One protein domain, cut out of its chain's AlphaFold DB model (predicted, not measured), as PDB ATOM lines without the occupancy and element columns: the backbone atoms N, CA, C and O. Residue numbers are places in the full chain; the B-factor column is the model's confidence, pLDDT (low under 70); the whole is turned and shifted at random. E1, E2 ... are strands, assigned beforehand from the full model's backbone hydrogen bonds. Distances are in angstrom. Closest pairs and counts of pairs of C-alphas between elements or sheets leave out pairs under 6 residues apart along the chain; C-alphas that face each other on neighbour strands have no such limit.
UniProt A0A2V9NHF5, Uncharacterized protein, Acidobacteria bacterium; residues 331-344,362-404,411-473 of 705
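AT A GLANCE: This is residues 331 to 344, 362 to 404 and 411 to 473 of the 705 residues of an uncharacterized protein of Acidobacteria bacterium (UniProt A0A2V9NHF5). A small closed barrel of six strands, E3, E4, E7, E6, E5 and E8 round the ring, sits beside a smaller lobe in which E1, E2, E9 and the last residues of E8 lie side by side. The long bent strand E8 runs from the barrel into that lobe, which also holds much of the loop of residues 368 to 384. The printed part has 120 residues with nine named strands, E1 to E9 in order along the chain, and no named helix; it is all strand by class, though 55 residues, under half, are in named strands. Neighbour strands are antiparallel, and the whole is compact, with a radius of gyration of the C-alphas of 14.0 A and spans of 39 by 29 by 22 A.

HOW THE PARTS SIT: Look first at residues 334 to 335 and residues 371 to 372, two stretches outside the named strands and too short to be named, which are paired as strands are. Next comes E1, residues 340 to 342, antiparallel to E2, residues 364 to 367, at 139 degrees, with N 341 and O 365 2.9 A apart, within hydrogen-bond range. On the other side of E2 find E9, residues 466 to 470, antiparallel to it, with N 366 and O 469 at 2.9 A. E9 forms a hairpin with E8, residues 450 to 463, where N 468 and O 461 are 2.8 A apart. E8 bends by 95 degrees at residue 453, and its pairing is staggered: residues 450 to 457 pair with E3, residues 385 to 391, residues 455 to 459 with E5, residues 413 to 417, and residues 460 to 463 with E9. Go round the ring by these pairs: N 387 and O 455 for E3 and E8, 2.8 A; N 390 and O 399 for the hairpin of E3 and E4, residues 397 to 401, 2.8 A; N 398 and O 440 for E4 and E7, residues 439 to 442, 2.8 A; N 441 and O 433 for the hairpin of E7 and E6, residues 427 to 434, 2.8 A; N 415 and O 429 for the hairpin of E6 and E5, 2.8 A; N 414 and O 458 for E5 and E8, 2.8 A. E5, E6 and E7 form a meander, each the antiparallel neighbour of the one before, and with E8, the antiparallel neighbour of E5, a Greek key.

IN THESE COORDINATES: Find C-alpha 340 at (46.140, 53.037, 93.456), where E1 begins. E3 spans 17.7 A, E6 17.8 A and E8 30.2 A; E9 ends at C-alpha 470, (48.197, 56.307, 84.470).

THE WHOLE: The C-alphas farthest apart, of Ser 375 and Thr 451, are 39.9 A apart. Residues 345 to 361 and 405 to 410 are not printed; the C-alpha gaps are 8.9 A and 15.7 A. The link E2 to E3 is long. Residues 362, 381 to 382, 402 to 404 and 411 have pLDDT under 70.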
ATOM      1  N   ALA A 331      44.490  65.864  98.547       89.94
ATOM      2  CA  ALA A 331      45.592  66.805  98.720       89.94
ATOM      3  C   ALA A 331      46.350  66.567 100.035       89.94
ATOM      4  O   ALA A 331      45.734  66.377 101.084       89.94
ATOM      5  N   GLY A 332      47.684  66.607  99.985       91.31
ATOM      6  CA  GLY A 332      48.550  66.419 101.154       91.31
ATOM      7  C   GLY A 332      48.482  65.027 101.798       91.31
ATOM      8  O   GLY A 332      48.975  64.848 102.913       91.31
ATOM      9  N   GLN A 333      47.875  64.037 101.138       94.44
ATOM     10  CA  GLN A 333      47.786  62.667 101.634       94.44
ATOM     11  C   GLN A 333      49.085  61.902 101.349       94.44
ATOM     12  O   GLN A 333      49.676  62.003 100.275       94.44
ATOM     13  N   ALA A 334      49.530  61.102 102.320       95.56
ATOM     14  CA  ALA A 334      50.626  60.164 102.119       95.56
ATOM     15  C   ALA A 334      50.143  58.919 101.361       95.56
ATOM     16  O   ALA A 334      49.154  58.293 101.751       95.56
ATOM     17  N   TYR A 335      50.877  58.536 100.321       95.19
ATOM     18  CA  TYR A 335      50.643  57.317  99.557       95.19
ATOM     19  C   TYR A 335      51.921  56.466  99.522       95.19
ATOM     20  O   TYR A 335      53.000  56.992  99.224       95.19
ATOM     21  N   PRO A 336      51.839  55.156  99.818       95.06
ATOM     22  CA  PRO A 336      52.956  54.249  99.587       95.06
ATOM     23  C   PRO A 336      53.184  54.026  98.083       95.06
ATOM     24  O   PRO A 336      52.278  54.201  97.266       95.06
ATOM     25  N   GLN A 337      54.392  53.592  97.711       93.56
ATOM     26  CA  GLN A 337      54.656  53.095  96.358       93.56
ATOM     27  C   GLN A 337      53.704  51.928  96.049       93.56
ATOM     28  O   GLN A 337      53.492  51.060  96.890       93.56
ATOM     29  N   GLY A 338      53.114  51.932  94.857       91.00
ATOM     30  CA  GLY A 338      52.108  50.965  94.430       91.00
ATOM     31  C   GLY A 338      50.672  51.305  94.832       91.00
ATOM     32  O   GLY A 338      49.764  50.594  94.411       91.00
ATOM     33  N   ALA A 339      50.434  52.383  95.592       91.88
ATOM     34  CA  ALA A 339      49.077  52.825  95.905       91.88
ATOM     35  C   ALA A 339      48.304  53.195  94.635       91.88
ATOM     36  O   ALA A 339      48.832  53.883  93.759       91.88
ATOM     37  N   ILE A 340      47.043  52.768  94.572       89.94
ATOM     38  CA  ILE A 340      46.140  53.037  93.456       89.94
ATOM     39  C   ILE A 340      45.095  54.066  93.883       89.94
ATOM     40  O   ILE A 340      44.437  53.895  94.911       89.94
ATOM     41  N   THR A 341      44.912  55.100  93.068       88.50
ATOM     42  CA  THR A 341      43.895  56.135  93.277       88.50
ATOM     43  C   THR A 341      43.126  56.432  92.000       88.50
ATOM     44  O   THR A 341      43.617  56.188  90.902       88.50
ATOM     45  N   GLN A 342      41.936  57.004  92.130       84.69
ATOM     46  CA  GLN A 342      41.242  57.682  91.029       84.69
ATOM     47  C   GLN A 342      41.406  59.200  91.134       84.69
ATOM     48  O   GLN A 342      41.687  59.717  92.221       84.69
ATOM     49  N   GLY A 343      41.200  59.912  90.024       76.94
ATOM     50  CA  GLY A 343      41.063  61.368  90.059       76.94
ATOM     51  C   GLY A 343      39.879  61.834  90.916       76.94
ATOM     52  O   GLY A 343      38.977  61.058  91.251       76.94
ATOM     53  N   ARG A 344      39.892  63.103  91.328       71.12
ATOM     54  CA  ARG A 344      38.931  63.628  92.306       71.12
ATOM     55  C   ARG A 344      37.577  63.930  91.662       71.12
ATOM     56  O   ARG A 344      37.402  64.959  91.012       71.12
ATOM     57  N   GLY A 362      37.372  59.359  86.246       66.31
ATOM     58  CA  GLY A 362      37.166  58.105  85.511       66.31
ATOM     59  C   GLY A 362      38.459  57.375  85.120       66.31
ATOM     60  O   GLY A 362      38.388  56.318  84.495       66.31
ATOM     61  N   HIS A 363      39.631  57.897  85.500       76.38
ATOM     62  CA  HIS A 363      40.926  57.251  85.313       76.38
ATOM     63  C   HIS A 363      41.501  56.767  86.642       76.38
ATOM     64  O   HIS A 363      41.220  57.302  87.714       76.38
ATOM     65  N   VAL A 364      42.330  55.730  86.546       85.00
ATOM     66  CA  VAL A 364      43.038  55.143  87.681       85.00
ATOM     67  C   VAL A 364      44.523  55.439  87.534       85.00
ATOM     68  O   VAL A 364      45.081  55.368  86.438       85.00
ATOM     69  N   HIS A 365      45.178  55.752  88.643       87.25
ATOM     70  CA  HIS A 365      46.582  56.123  88.712       87.25
ATOM     71  C   HIS A 365      47.290  55.297  89.773       87.25
ATOM     72  O   HIS A 365      46.693  54.918  90.779       87.25
ATOM     73  N   ILE A 366      48.567  55.016  89.537       91.38
ATOM     74  CA  ILE A 366      49.415  54.274  90.463       91.38
ATOM     75  C   ILE A 366      50.606  55.129  90.888       91.38
ATOM     76  O   ILE A 366      51.249  55.782  90.060       91.38
ATOM     77  N   ALA A 367      50.892  55.126  92.186       93.31
ATOM     78  CA  ALA A 367      52.053  55.786  92.755       93.31
ATOM     79  C   ALA A 367      53.315  54.981  92.409       93.31
ATOM     80  O   ALA A 367      53.552  53.894  92.929       93.31
ATOM     81  N   MET A 368      54.160  55.519  91.536       93.50
ATOM     82  CA  MET A 368      55.438  54.911  91.146       93.50
ATOM     83  C   MET A 368      56.522  55.090  92.212       93.50
ATOM     84  O   MET A 368      57.559  54.435  92.168       93.50
ATOM     85  N   SER A 369      56.294  55.983  93.173       93.38
ATOM     86  CA  SER A 369      57.161  56.253  94.325       93.38
ATOM     87  C   SER A 369      56.289  56.579  95.533       93.38
ATOM     88  O   SER A 369      55.186  57.092  95.368       93.38
ATOM     89  N   GLY A 370      56.767  56.260  96.736       94.00
ATOM     90  CA  GLY A 370      56.090  56.664  97.966       94.00
ATOM     91  C   GLY A 370      56.353  58.135  98.282       94.00
ATOM     92  O   GLY A 370      57.440  58.640  98.004       94.00
ATOM     93  N   GLY A 371      55.380  58.816  98.882       94.50
ATOM     94  CA  GLY A 371      55.507  60.224  99.252       94.50
ATOM     95  C   GLY A 371      54.189  60.843  99.701       94.50
ATOM     96  O   GLY A 371      53.229  60.137 100.006       94.50
ATOM     97  N   THR A 372      54.144  62.173  99.727       96.06
ATOM     98  CA  THR A 372      52.940  62.963 100.026       96.06
ATOM     99  C   THR A 372      52.479  63.687  98.765       96.06
ATOM    100  O   THR A 372      53.311  64.287  98.085       96.06
ATOM    101  N   SER A 373      51.184  63.629  98.450       92.31
ATOM    102  CA  SER A 373      50.594  64.336  97.307       92.31
ATOM    103  C   SER A 373      50.666  65.854  97.480       92.31
ATOM    104  O   SER A 373      50.866  66.375  98.582       92.31
ATOM    105  N   GLY A 374      50.525  66.584  96.378       89.50
ATOM    106  CA  GLY A 374      50.539  68.039  96.372       89.50
ATOM    107  C   GLY A 374      49.277  68.661  96.970       89.50
ATOM    108  O   GLY A 374      48.356  67.989  97.436       89.50
ATOM    109  N   SER A 375      49.230  69.992  96.951       87.50
ATOM    110  CA  SER A 375      48.086  70.781  97.432       87.50
ATOM    111  C   SER A 375      46.898  70.802  96.463       87.50
ATOM    112  O   SER A 375      45.801  71.203  96.845       87.50
ATOM    113  N   SER A 376      47.108  70.403  95.210       83.75
ATOM    114  CA  SER A 376      46.112  70.398  94.136       83.75
ATOM    115  C   SER A 376      46.303  69.171  93.259       83.75
ATOM    116  O   SER A 376      47.440  68.764  93.038       83.75
ATOM    117  N   GLU A 377      45.206  68.627  92.736       82.31
ATOM    118  CA  GLU A 377      45.260  67.438  91.890       82.31
ATOM    119  C   GLU A 377      46.112  67.710  90.639       82.31
ATOM    120  O   GLU A 377      45.911  68.744  89.984       82.31
ATOM    121  N   PRO A 378      47.063  66.823  90.296       80.38
ATOM    122  CA  PRO A 378      47.901  67.017  89.125       80.38
ATOM    123  C   PRO A 378      47.088  66.926  87.827       80.38
ATOM    124  O   PRO A 378      45.997  66.361  87.770       80.38
ATOM    125  N   GLN A 379      47.661  67.454  86.744       82.06
ATOM    126  CA  GLN A 379      47.207  67.100  85.401       82.06
ATOM    127  C   GLN A 379      47.750  65.714  85.074       82.06
ATOM    128  O   GLN A 379      48.953  65.519  84.889       82.06
ATOM    129  N   TRP A 380      46.859  64.740  85.057       78.25
ATOM    130  CA  TRP A 380      47.173  63.354  84.821       78.25
ATOM    131  C   TRP A 380      47.665  63.135  83.398       78.25
ATOM    132  O   TRP A 380      47.121  63.699  82.438       78.25
ATOM    133  N   PRO A 381      48.711  62.315  83.255       69.44
ATOM    134  CA  PRO A 381      49.346  62.115  81.978       69.44
ATOM    135  C   PRO A 381      48.499  61.165  81.112       69.44
ATOM    136  O   PRO A 381      47.603  60.473  81.601       69.44
ATOM    137  N   GLY A 382      48.777  61.138  79.806       67.88
ATOM    138  CA  GLY A 382      48.054  60.300  78.840       67.88
ATOM    139  C   GLY A 382      48.127  58.790  79.122       67.88
ATOM    140  O   GLY A 382      48.752  58.330  80.077       67.88
ATOM    141  N   SER A 383      47.465  57.994  78.282       70.00
ATOM    142  CA  SER A 383      47.404  56.531  78.413       70.00
ATOM    143  C   SER A 383      48.777  55.859  78.318       70.00
ATOM    144  O   SER A 383      49.619  56.240  77.500       70.00
ATOM    145  N   GLY A 384      48.976  54.831  79.143       71.00
ATOM    146  CA  GLY A 384      50.119  53.929  79.057       71.00
ATOM    147  C   GLY A 384      49.922  52.815  78.025       71.00
ATOM    148  O   GLY A 384      48.977  52.798  77.243       71.00
ATOM    149  N   VAL A 385      50.840  51.855  78.023       74.62
ATOM    150  CA  VAL A 385      50.779  50.638  77.215       74.62
ATOM    151  C   VAL A 385      50.980  49.431  78.125       74.62
ATOM    152  O   VAL A 385      51.759  49.458  79.082       74.62
ATOM    153  N   LEU A 386      50.255  48.362  77.805       77.06
ATOM    154  CA  LEU A 386      50.422  47.043  78.395       77.06
ATOM    155  C   LEU A 386      51.290  46.198  77.458       77.06
ATOM    156  O   LEU A 386      50.983  46.100  76.270       77.06
ATOM    157  N   ALA A 387      52.338  45.584  77.987       80.31
ATOM    158  CA  ALA A 387      53.223  44.679  77.267       80.31
ATOM    159  C   ALA A 387      53.450  43.398  78.081       80.31
ATOM    160  O   ALA A 387      53.034  43.283  79.235       80.31
ATOM    161  N   THR A 388      54.121  42.425  77.471       86.12
ATOM    162  CA  THR A 388      54.665  41.260  78.179       86.12
ATOM    163  C   THR A 388      56.179  41.322  78.093       86.12
ATOM    164  O   THR A 388      56.709  41.614  77.024       86.12
ATOM    165  N   GLY A 389      56.888  41.050  79.184       89.62
ATOM    166  CA  GLY A 389      58.339  41.167  79.215       89.62
ATOM    167  C   GLY A 389      59.060  40.064  79.965       89.62
ATOM    168  O   GLY A 389      58.466  39.229  80.645       89.62
ATOM    169  N   THR A 390      60.373  40.042  79.770       94.50
ATOM    170  CA  THR A 390      61.324  39.143  80.416       94.50
ATOM    171  C   THR A 390      62.556  39.938  80.834       94.50
ATOM    172  O   THR A 390      63.146  40.641  80.013       94.50
ATOM    173  N   ILE A 391      62.951  39.823  82.099       96.25
ATOM    174  CA  ILE A 391      64.141  40.459  82.672       96.25
ATOM    175  C   ILE A 391      64.888  39.457  83.555       96.25
ATOM    176  O   ILE A 391      64.280  38.660  84.270       96.25
ATOM    177  N   ALA A 392      66.215  39.476  83.482       96.94
ATOM    178  CA  ALA A 392      67.065  38.614  84.294       96.94
ATOM    179  C   ALA A 392      67.399  39.281  85.636       96.94
ATOM    180  O   ALA A 392      67.497  40.503  85.729       96.94
ATOM    181  N   ALA A 393      67.623  38.477  86.676       96.88
ATOM    182  CA  ALA A 393      68.082  38.993  87.962       96.88
ATOM    183  C   ALA A 393      69.437  39.712  87.811       96.88
ATOM    184  O   ALA A 393      70.334  39.238  87.115       96.88
ATOM    185  N   GLY A 394      69.590  40.858  88.476       97.12
ATOM    186  CA  GLY A 394      70.799  41.679  88.461       97.12
ATOM    187  C   GLY A 394      70.990  42.543  87.207       97.12
ATOM    188  O   GLY A 394      71.990  43.263  87.130       97.12
ATOM    189  N   THR A 395      70.063  42.509  86.243       96.94
ATOM    190  CA  THR A 395      70.135  43.309  85.010       96.94
ATOM    191  C   THR A 395      69.083  44.415  84.987       96.94
ATOM    192  O   THR A 395      68.081  44.362  85.692       96.94
ATOM    193  N   ASP A 396      69.328  45.441  84.177       96.19
ATOM    194  CA  ASP A 396      68.418  46.555  83.877       96.19
ATOM    195  C   ASP A 396      67.820  46.435  82.461       96.19
ATOM    196  O   ASP A 396      67.176  47.351  81.957       96.19
ATOM    197  N   THR A 397      68.074  45.316  81.784       95.81
ATOM    198  CA  THR A 397      67.703  45.112  80.385       95.81
ATOM    199  C   THR A 397      66.459  44.241  80.313       95.81
ATOM    200  O   THR A 397      66.506  43.040  80.583       95.81
ATOM    201  N   LEU A 398      65.348  44.860  79.934       93.81
ATOM    202  CA  LEU A 398      64.047  44.232  79.775       93.81
ATOM    203  C   LEU A 398      63.818  43.894  78.302       93.81
ATOM    204  O   LEU A 398      63.793  44.781  77.449       93.81
ATOM    205  N   SER A 399      63.602  42.619  77.999       92.62
ATOM    206  CA  SER A 399      63.050  42.213  76.710       92.62
ATOM    207  C   SER A 399      61.528  42.298  76.770       92.62
ATOM    208  O   SER A 399      60.933  41.833  77.737       92.62
ATOM    209  N   VAL A 400      60.886  42.871  75.757       87.25
ATOM    210  CA  VAL A 400      59.425  42.955  75.662       87.25
ATOM    211  C   VAL A 400      58.921  42.354  74.359       87.25
ATOM    212  O   VAL A 400      59.539  42.507  73.310       87.25
ATOM    213  N   ARG A 401      57.767  41.696  74.428       78.56
ATOM    214  CA  ARG A 401      56.991  41.234  73.277       78.56
ATOM    215  C   ARG A 401      55.802  42.175  73.082       78.56
ATOM    216  O   ARG A 401      55.223  42.635  74.066       78.56
ATOM    217  N   ASP A 402      55.463  42.447  71.824       63.12
ATOM    218  CA  ASP A 402      54.408  43.383  71.395       63.12
ATOM    219  C   ASP A 402      54.629  44.864  71.792       63.12
ATOM    220  O   ASP A 402      53.767  45.475  72.432       63.12
ATOM    221  N   PRO A 403      55.759  45.504  71.424       54.97
ATOM    222  CA  PRO A 403      55.961  46.919  71.713       54.97
ATOM    223  C   PRO A 403      55.018  47.777  70.851       54.97
ATOM    224  O   PRO A 403      55.313  48.091  69.702       54.97
ATOM    225  N   ALA A 404      53.889  48.215  71.414       52.50
ATOM    226  CA  ALA A 404      53.032  49.220  70.773       52.50
ATOM    227  C   ALA A 404      53.633  50.645  70.813       52.50
ATOM    228  O   ALA A 404      52.991  51.596  70.377       52.50
ATOM    229  N   LYS A 411      61.530  59.135  77.024       63.31
ATOM    230  CA  LYS A 411      62.449  59.406  78.146       63.31
ATOM    231  C   LYS A 411      61.612  59.904  79.334       63.31
ATOM    232  O   LYS A 411      60.860  60.857  79.171       63.31
ATOM    233  N   ASN A 412      61.746  59.276  80.508       75.44
ATOM    234  CA  ASN A 412      60.950  59.520  81.733       75.44
ATOM    235  C   ASN A 412      59.578  58.825  81.817       75.44
ATOM    236  O   ASN A 412      58.718  59.260  82.582       75.44
ATOM    237  N   TYR A 413      59.364  57.738  81.078       87.50
ATOM    238  CA  TYR A 413      58.190  56.894  81.306       87.50
ATOM    239  C   TYR A 413      58.413  56.001  82.526       87.50
ATOM    240  O   TYR A 413      59.503  55.468  82.724       87.50
ATOM    241  N   GLY A 414      57.378  55.830  83.339       90.81
ATOM    242  CA  GLY A 414      57.341  54.831  84.392       90.81
ATOM    243  C   GLY A 414      57.240  53.454  83.767       90.81
ATOM    244  O   GLY A 414      56.561  53.285  82.755       90.81
ATOM    245  N   VAL A 415      57.922  52.482  84.357       92.06
ATOM    246  CA  VAL A 415      57.852  51.078  83.964       92.06
ATOM    247  C   VAL A 415      57.600  50.242  85.208       92.06
ATOM    248  O   VAL A 415      58.338  50.357  86.182       92.06
ATOM    249  N   ILE A 416      56.575  49.396  85.172       92.94
ATOM    250  CA  ILE A 416      56.326  48.380  86.195       92.94
ATOM    251  C   ILE A 416      56.593  47.017  85.572       92.94
ATOM    252  O   ILE A 416      55.955  46.666  84.578       92.94
ATOM    253  N   VAL A 417      57.514  46.254  86.161       92.81
ATOM    254  CA  VAL A 417      57.781  44.858  85.787       92.81
ATOM    255  C   VAL A 417      57.379  43.955  86.945       92.81
ATOM    256  O   VAL A 417      58.032  43.931  87.990       92.81
ATOM    257  N   TYR A 418      56.283  43.222  86.783       90.38
ATOM    258  CA  TYR A 418      55.735  42.389  87.851       90.38
ATOM    259  C   TYR A 418      56.617  41.165  88.108       90.38
ATOM    260  O   TYR A 418      57.064  40.516  87.168       90.38
ATOM    261  N   GLY A 419      56.891  40.847  89.376       90.94
ATOM    262  CA  GLY A 419      57.751  39.710  89.731       90.94
ATOM    263  C   GLY A 419      59.256  39.989  89.724       90.94
ATOM    264  O   GLY A 419      60.026  39.104  90.088       90.94
ATOM    265  N   ALA A 420      59.699  41.176  89.299       94.75
ATOM    266  CA  ALA A 420      61.117  41.457  89.063       94.75
ATOM    267  C   ALA A 420      61.856  42.093  90.255       94.75
ATOM    268  O   ALA A 420      63.088  42.154  90.256       94.75
ATOM    269  N   ALA A 421      61.147  42.583  91.273       93.56
ATOM    270  CA  ALA A 421      61.768  43.120  92.483       93.56
ATOM    271  C   ALA A 421      62.069  42.013  93.505       93.56
ATOM    272  O   ALA A 421      61.982  40.815  93.218       93.56
ATOM    273  N   LYS A 422      62.509  42.417  94.700       93.25
ATOM    274  CA  LYS A 422      62.848  41.495  95.786       93.25
ATOM    275  C   LYS A 422      61.613  40.674  96.170       93.25
ATOM    276  O   LYS A 422      60.504  41.199  96.156       93.25
ATOM    277  N   ASP A 423      61.814  39.393  96.470       89.94
ATOM    278  CA  ASP A 423      60.758  38.465  96.900       89.94
ATOM    279  C   ASP A 423      59.605  38.312  95.880       89.94
ATOM    280  O   ASP A 423      58.489  37.944  96.234       89.94
ATOM    281  N   GLY A 424      59.866  38.596  94.595       84.12
ATOM    282  CA  GLY A 424      58.856  38.546  93.534       84.12
ATOM    283  C   GLY A 424      57.882  39.730  93.529       84.12
ATOM    284  O   GLY A 424      56.844  39.664  92.873       84.12
ATOM    285  N   ALA A 425      58.188  40.823  94.235       89.19
ATOM    286  CA  ALA A 425      57.387  42.043  94.181       89.19
ATOM    287  C   ALA A 425      57.484  42.745  92.801       89.19
ATOM    288  O   ALA A 425      58.374  42.438  91.995       89.19
ATOM    289  N   PRO A 426      56.596  43.707  92.489       92.12
ATOM    290  CA  PRO A 426      56.726  44.529  91.288       92.12
ATOM    291  C   PRO A 426      57.959  45.443  91.348       92.12
ATOM    292  O   PRO A 426      58.211  46.107  92.353       92.12
ATOM    293  N   LEU A 427      58.718  45.510  90.253       94.62
ATOM    294  CA  LEU A 427      59.785  46.492  90.059       94.62
ATOM    295  C   LEU A 427      59.190  47.773  89.472       94.62
ATOM    296  O   LEU A 427      58.802  47.785  88.305       94.62
ATOM    297  N   TYR A 428      59.153  48.842  90.265       94.62
ATOM    298  CA  TYR A 428      58.802  50.189  89.818       94.62
ATOM    299  C   TYR A 428      60.078  50.918  89.396       94.62
ATOM    300  O   TYR A 428      60.919  51.222  90.235       94.62
ATOM    301  N   SER A 429      60.215  51.182  88.103       94.50
ATOM    302  CA  SER A 429      61.405  51.782  87.501       94.50
ATOM    303  C   SER A 429      61.016  52.883  86.514       94.50
ATOM    304  O   SER A 429      59.842  53.177  86.279       94.50
ATOM    305  N   ILE A 430      62.024  53.506  85.915       92.50
ATOM    306  CA  ILE A 430      61.897  54.454  84.813       92.50
ATOM    307  C   ILE A 430      62.524  53.837  83.563       92.50
ATOM    308  O   ILE A 430      63.544  53.151  83.646       92.50
ATOM    309  N   LEU A 431      61.931  54.085  82.398       90.00
ATOM    310  CA  LEU A 431      62.554  53.785  81.118       90.00
ATOM    311  C   LEU A 431      63.708  54.769  80.879       90.00
ATOM    312  O   LEU A 431      63.486  55.969  80.695       90.00
ATOM    313  N   HIS A 432      64.937  54.256  80.855       88.50
ATOM    314  CA  HIS A 432      66.128  55.055  80.581       88.50
ATOM    315  C   HIS A 432      66.301  55.277  79.074       88.50
ATOM    316  O   HIS A 432      66.409  56.423  78.627       88.50
ATOM    317  N   LYS A 433      66.301  54.196  78.280       86.25
ATOM    318  CA  LYS A 433      66.336  54.258  76.809       86.25
ATOM    319  C   LYS A 433      65.846  52.968  76.156       86.25
ATOM    320  O   LYS A 433      65.892  51.894  76.749       86.25
ATOM    321  N   PHE A 434      65.457  53.066  74.890       85.81
ATOM    322  CA  PHE A 434      65.251  51.905  74.027       85.81
ATOM    323  C   PHE A 434      66.602  51.430  73.471       85.81
ATOM    324  O   PHE A 434      67.332  52.221  72.875       85.81
ATOM    325  N   LEU A 435      66.939  50.152  73.661       85.44
ATOM    326  CA  LEU A 435      68.091  49.496  73.018       85.44
ATOM    327  C   LEU A 435      67.705  48.869  71.665       85.44
ATOM    328  O   LEU A 435      68.559  48.586  70.834       85.44
ATOM    329  N   GLY A 436      66.405  48.680  71.445       79.69
ATOM    330  CA  GLY A 436      65.784  48.186  70.225       79.69
ATOM    331  C   GLY A 436      64.262  48.280  70.344       79.69
ATOM    332  O   GLY A 436      63.748  48.835  71.315       79.69
ATOM    333  N   ASN A 437      63.528  47.730  69.373       75.75
ATOM    334  CA  ASN A 437      62.058  47.703  69.440       75.75
ATOM    335  C   ASN A 437      61.578  46.844  70.623       75.75
ATOM    336  O   ASN A 437      60.663  47.226  71.344       75.75
ATOM    337  N   GLU A 438      62.252  45.718  70.851       85.50
ATOM    338  CA  GLU A 438      61.868  44.686  71.822       85.50
ATOM    339  C   GLU A 438      62.811  44.622  73.029       85.50
ATOM    340  O   GLU A 438      62.804  43.659  73.793       85.50
ATOM    341  N   THR A 439      63.696  45.606  73.189       88.94
ATOM    342  CA  THR A 439      64.698  45.603  74.262       88.94
ATOM    343  C   THR A 439      64.865  46.995  74.831       88.94
ATOM    344  O   THR A 439      65.206  47.944  74.120       88.94
ATOM    345  N   TRP A 440      64.593  47.123  76.119       89.56
ATOM    346  CA  TRP A 440      64.515  48.378  76.847       89.56
ATOM    347  C   TRP A 440      65.539  48.366  77.977       89.56
ATOM    348  O   TRP A 440      65.732  47.341  78.626       89.56
ATOM    349  N   GLN A 441      66.182  49.505  78.222       91.75
ATOM    350  CA  GLN A 441      67.017  49.698  79.399       91.75
ATOM    351  C   GLN A 441      66.240  50.489  80.449       91.75
ATOM    352  O   GLN A 441      65.751  51.593  80.184       91.75
ATOM    353  N   LEU A 442      66.144  49.914  81.637       94.06
ATOM    354  CA  LEU A 442      65.524  50.484  82.818       94.06
ATOM    355  C   LEU A 442      66.555  51.278  83.637       94.06
ATOM    356  O   LEU A 442      67.761  51.112  83.470       94.06
ATOM    357  N   ALA A 443      66.083  52.179  84.495       94.31
ATOM    358  CA  ALA A 443      66.933  52.875  85.460       94.31
ATOM    359  C   ALA A 443      67.365  51.950  86.609       94.31
ATOM    360  O   ALA A 443      68.495  52.046  87.086       94.31
ATOM    361  N   ASP A 444      66.476  51.041  87.011       95.44
ATOM    362  CA  ASP A 444      66.684  50.123  88.122       95.44
ATOM    363  C   ASP A 444      66.931  48.692  87.630       95.44
ATOM    364  O   ASP A 444      66.386  48.245  86.615       95.44
ATOM    365  N   LYS A 445      67.754  47.951  88.377       97.50
ATOM    366  CA  LYS A 445      68.023  46.533  88.116       97.50
ATOM    367  C   LYS A 445      66.956  45.656  88.762       97.50
ATOM    368  O   LYS A 445      66.552  45.904  89.898       97.50
ATOM    369  N   ALA A 446      66.566  44.581  88.086       97.19
ATOM    370  CA  ALA A 446      65.734  43.547  88.681       97.19
ATOM    371  C   ALA A 446      66.493  42.819  89.800       97.19
ATOM    372  O   ALA A 446      67.661  42.463  89.646       97.19
ATOM    373  N   ALA A 447      65.821  42.562  90.919       97.00
ATOM    374  CA  ALA A 447      66.357  41.729  91.993       97.00
ATOM    375  C   ALA A 447      66.043  40.242  91.768       97.00
ATOM    376  O   ALA A 447      66.836  39.387  92.156       97.00
ATOM    377  N   THR A 448      64.929  39.943  91.094       96.88
ATOM    378  CA  THR A 448      64.476  38.584  90.768       96.88
ATOM    379  C   THR A 448      64.278  38.459  89.259       96.88
ATOM    380  O   THR A 448      63.880  39.414  88.595       96.88
ATOM    381  N   ALA A 449      64.567  37.286  88.695       96.00
ATOM    382  CA  ALA A 449      64.282  37.023  87.290       96.00
ATOM    383  C   ALA A 449      62.770  36.872  87.081       96.00
ATOM    384  O   ALA A 449      62.103  36.172  87.843       96.00
ATOM    385  N   ALA A 450      62.246  37.484  86.026       93.81
ATOM    386  CA  ALA A 450      60.832  37.433  85.688       93.81
ATOM    387  C   ALA A 450      60.678  37.175  84.188       93.81
ATOM    388  O   ALA A 450      61.288  37.871  83.378       93.81
ATOM    389  N   THR A 451      59.872  36.180  83.813       93.31
ATOM    390  CA  THR A 451      59.738  35.710  82.424       93.31
ATOM    391  C   THR A 451      58.279  35.679  82.006       93.31
ATOM    392  O   THR A 451      57.447  35.130  82.723       93.31
ATOM    393  N   ASN A 452      57.985  36.218  80.819       87.88
ATOM    394  CA  ASN A 452      56.626  36.364  80.285       87.88
ATOM    395  C   ASN A 452      55.661  37.032  81.279       87.88
ATOM    396  O   ASN A 452      54.491  36.662  81.373       87.88
ATOM    397  N   VAL A 453      56.171  38.006  82.030       86.44
ATOM    398  CA  VAL A 453      55.388  38.737  83.020       86.44
ATOM    399  C   VAL A 453      54.736  39.963  82.392       86.44
ATOM    400  O   VAL A 453      55.277  40.533  81.439       86.44
ATOM    401  N   PRO A 454      53.593  40.405  82.933       86.88
ATOM    402  CA  PRO A 454      53.052  41.723  82.656       86.88
ATOM    403  C   PRO A 454      54.109  42.823  82.793       86.88
ATOM    404  O   PRO A 454      54.906  42.842  83.733       86.88
ATOM    405  N   VAL A 455      54.103  43.753  81.844       87.69
ATOM    406  CA  VAL A 455      54.886  44.986  81.897       87.69
ATOM    407  C   VAL A 455      53.953  46.145  81.610       87.69
ATOM    408  O   VAL A 455      53.239  46.150  80.606       87.69
ATOM    409  N   ARG A 456      53.975  47.152  82.477       87.56
ATOM    410  CA  ARG A 456      53.257  48.409  82.256       87.56
ATOM    411  C   ARG A 456      54.243  49.513  82.001       87.56
ATOM    412  O   ARG A 456      55.256  49.598  82.683       87.56
ATOM    413  N   ILE A 457      53.917  50.363  81.045       86.31
ATOM    414  CA  ILE A 457      54.722  51.526  80.720       86.31
ATOM    415  C   ILE A 457      53.813  52.721  80.480       86.31
ATOM    416  O   ILE A 457      52.789  52.595  79.820       86.31
ATOM    417  N   GLY A 458      54.166  53.888  81.002       85.94
ATOM    418  CA  GLY A 458      53.339  55.071  80.827       85.94
ATOM    419  C   GLY A 458      54.046  56.364  81.202       85.94
ATOM    420  O   GLY A 458      55.060  56.338  81.898       85.94
ATOM    421  N   PRO A 459      53.535  57.506  80.729       86.44
ATOM    422  CA  PRO A 459      54.073  58.808  81.098       86.44
ATOM    423  C   PRO A 459      53.944  59.055  82.611       86.44
ATOM    424  O   PRO A 459      52.973  58.629  83.241       86.44
ATOM    425  N   LEU A 460      54.934  59.744  83.187       89.44
ATOM    426  CA  LEU A 460      54.955  60.125  84.602       89.44
ATOM    427  C   LEU A 460      54.499  61.568  84.802       89.44
ATOM    428  O   LEU A 460      54.884  62.454  84.041       89.44
ATOM    429  N   VAL A 461      53.775  61.819  85.892       90.00
ATOM    430  CA  VAL A 461      53.544  63.163  86.435       90.00
ATOM    431  C   VAL A 461      54.064  63.236  87.867       90.00
ATOM    432  O   VAL A 461      53.982  62.259  88.605       90.00
ATOM    433  N   SER A 462      54.633  64.376  88.258       90.62
ATOM    434  CA  SER A 462      55.039  64.620  89.648       90.62
ATOM    435  C   SER A 462      53.970  65.440  90.368       90.62
ATOM    436  O   SER A 462      53.454  66.401  89.805       90.62
ATOM    437  N   ASP A 463      53.661  65.061  91.601       90.06
ATOM    438  CA  ASP A 463      52.659  65.686  92.463       90.06
ATOM    439  C   ASP A 463      53.129  65.609  93.921       90.06
ATOM    440  O   ASP A 463      53.220  64.526  94.505       90.06
ATOM    441  N   GLY A 464      53.492  66.756  94.498       90.50
ATOM    442  CA  GLY A 464      54.188  66.793  95.783       90.50
ATOM    443  C   GLY A 464      55.492  65.985  95.736       90.50
ATOM    444  O   GLY A 464      56.353  66.226  94.891       90.50
ATOM    445  N   GLY A 465      55.633  65.023  96.649       92.94
ATOM    446  CA  GLY A 465      56.749  64.076  96.697       92.94
ATOM    447  C   GLY A 465      56.533  62.788  95.892       92.94
ATOM    448  O   GLY A 465      57.395  61.916  95.926       92.94
ATOM    449  N   ILE A 466      55.399  62.640  95.200       93.31
ATOM    450  CA  ILE A 466      55.011  61.408  94.504       93.31
ATOM    451  C   ILE A 466      55.189  61.571  92.995       93.31
ATOM    452  O   ILE A 466      54.903  62.619  92.415       93.31
ATOM    453  N   ARG A 467      55.610  60.494  92.332       92.88
ATOM    454  CA  ARG A 467      55.458  60.313  90.882       92.88
ATOM    455  C   ARG A 467      54.319  59.354  90.594       92.88
ATOM    456  O   ARG A 467      54.325  58.236  91.100       92.88
ATOM    457  N   TRP A 468      53.394  59.769  89.744       91.31
ATOM    458  CA  TRP A 468      52.235  58.989  89.340       91.31
ATOM    459  C   TRP A 468      52.338  58.541  87.890       91.31
ATOM    460  O   TRP A 468      52.898  59.245  87.050       91.31
ATOM    461  N   MET A 469      51.733  57.395  87.598       90.25
ATOM    462  CA  MET A 469      51.536  56.882  86.247       90.25
ATOM    463  C   MET A 469      50.058  56.550  86.041       90.25
ATOM    464  O   MET A 469      49.400  56.047  86.951       90.25
ATOM    465  N   HIS A 470      49.526  56.797  84.842       84.06
ATOM    466  CA  HIS A 470      48.197  56.307  84.470       84.06
ATOM    467  C   HIS A 470      48.192  54.774  84.470       84.06
ATOM    468  O   HIS A 470      48.974  54.123  83.775       84.06
ATOM    469  N   TYR A 471      47.303  54.199  85.270       82.44
ATOM    470  CA  TYR A 471      47.166  52.771  85.479       82.44
ATOM    471  C   TYR A 471      46.058  52.191  84.601       82.44
ATOM    472  O   TYR A 471      44.970  51.848  85.051       82.44
ATOM    473  N   GLU A 472      46.331  52.127  83.303       78.69
ATOM    474  CA  GLU A 472      45.339  51.736  82.306       78.69
ATOM    475  C   GLU A 472      45.191  50.212  82.179       78.69
ATOM    476  O   GLU A 472      46.170  49.485  82.016       78.69
ATOM    477  N   TYR A 473      43.962  49.707  82.180       81.69
ATOM    478  CA  TYR A 473      43.660  48.285  82.012       81.69
ATOM    479  C   TYR A 473      42.360  48.090  81.224       81.69
ATOM    480  O   TYR A 473      41.647  49.055  80.949       81.69
TER     481      TYR A 473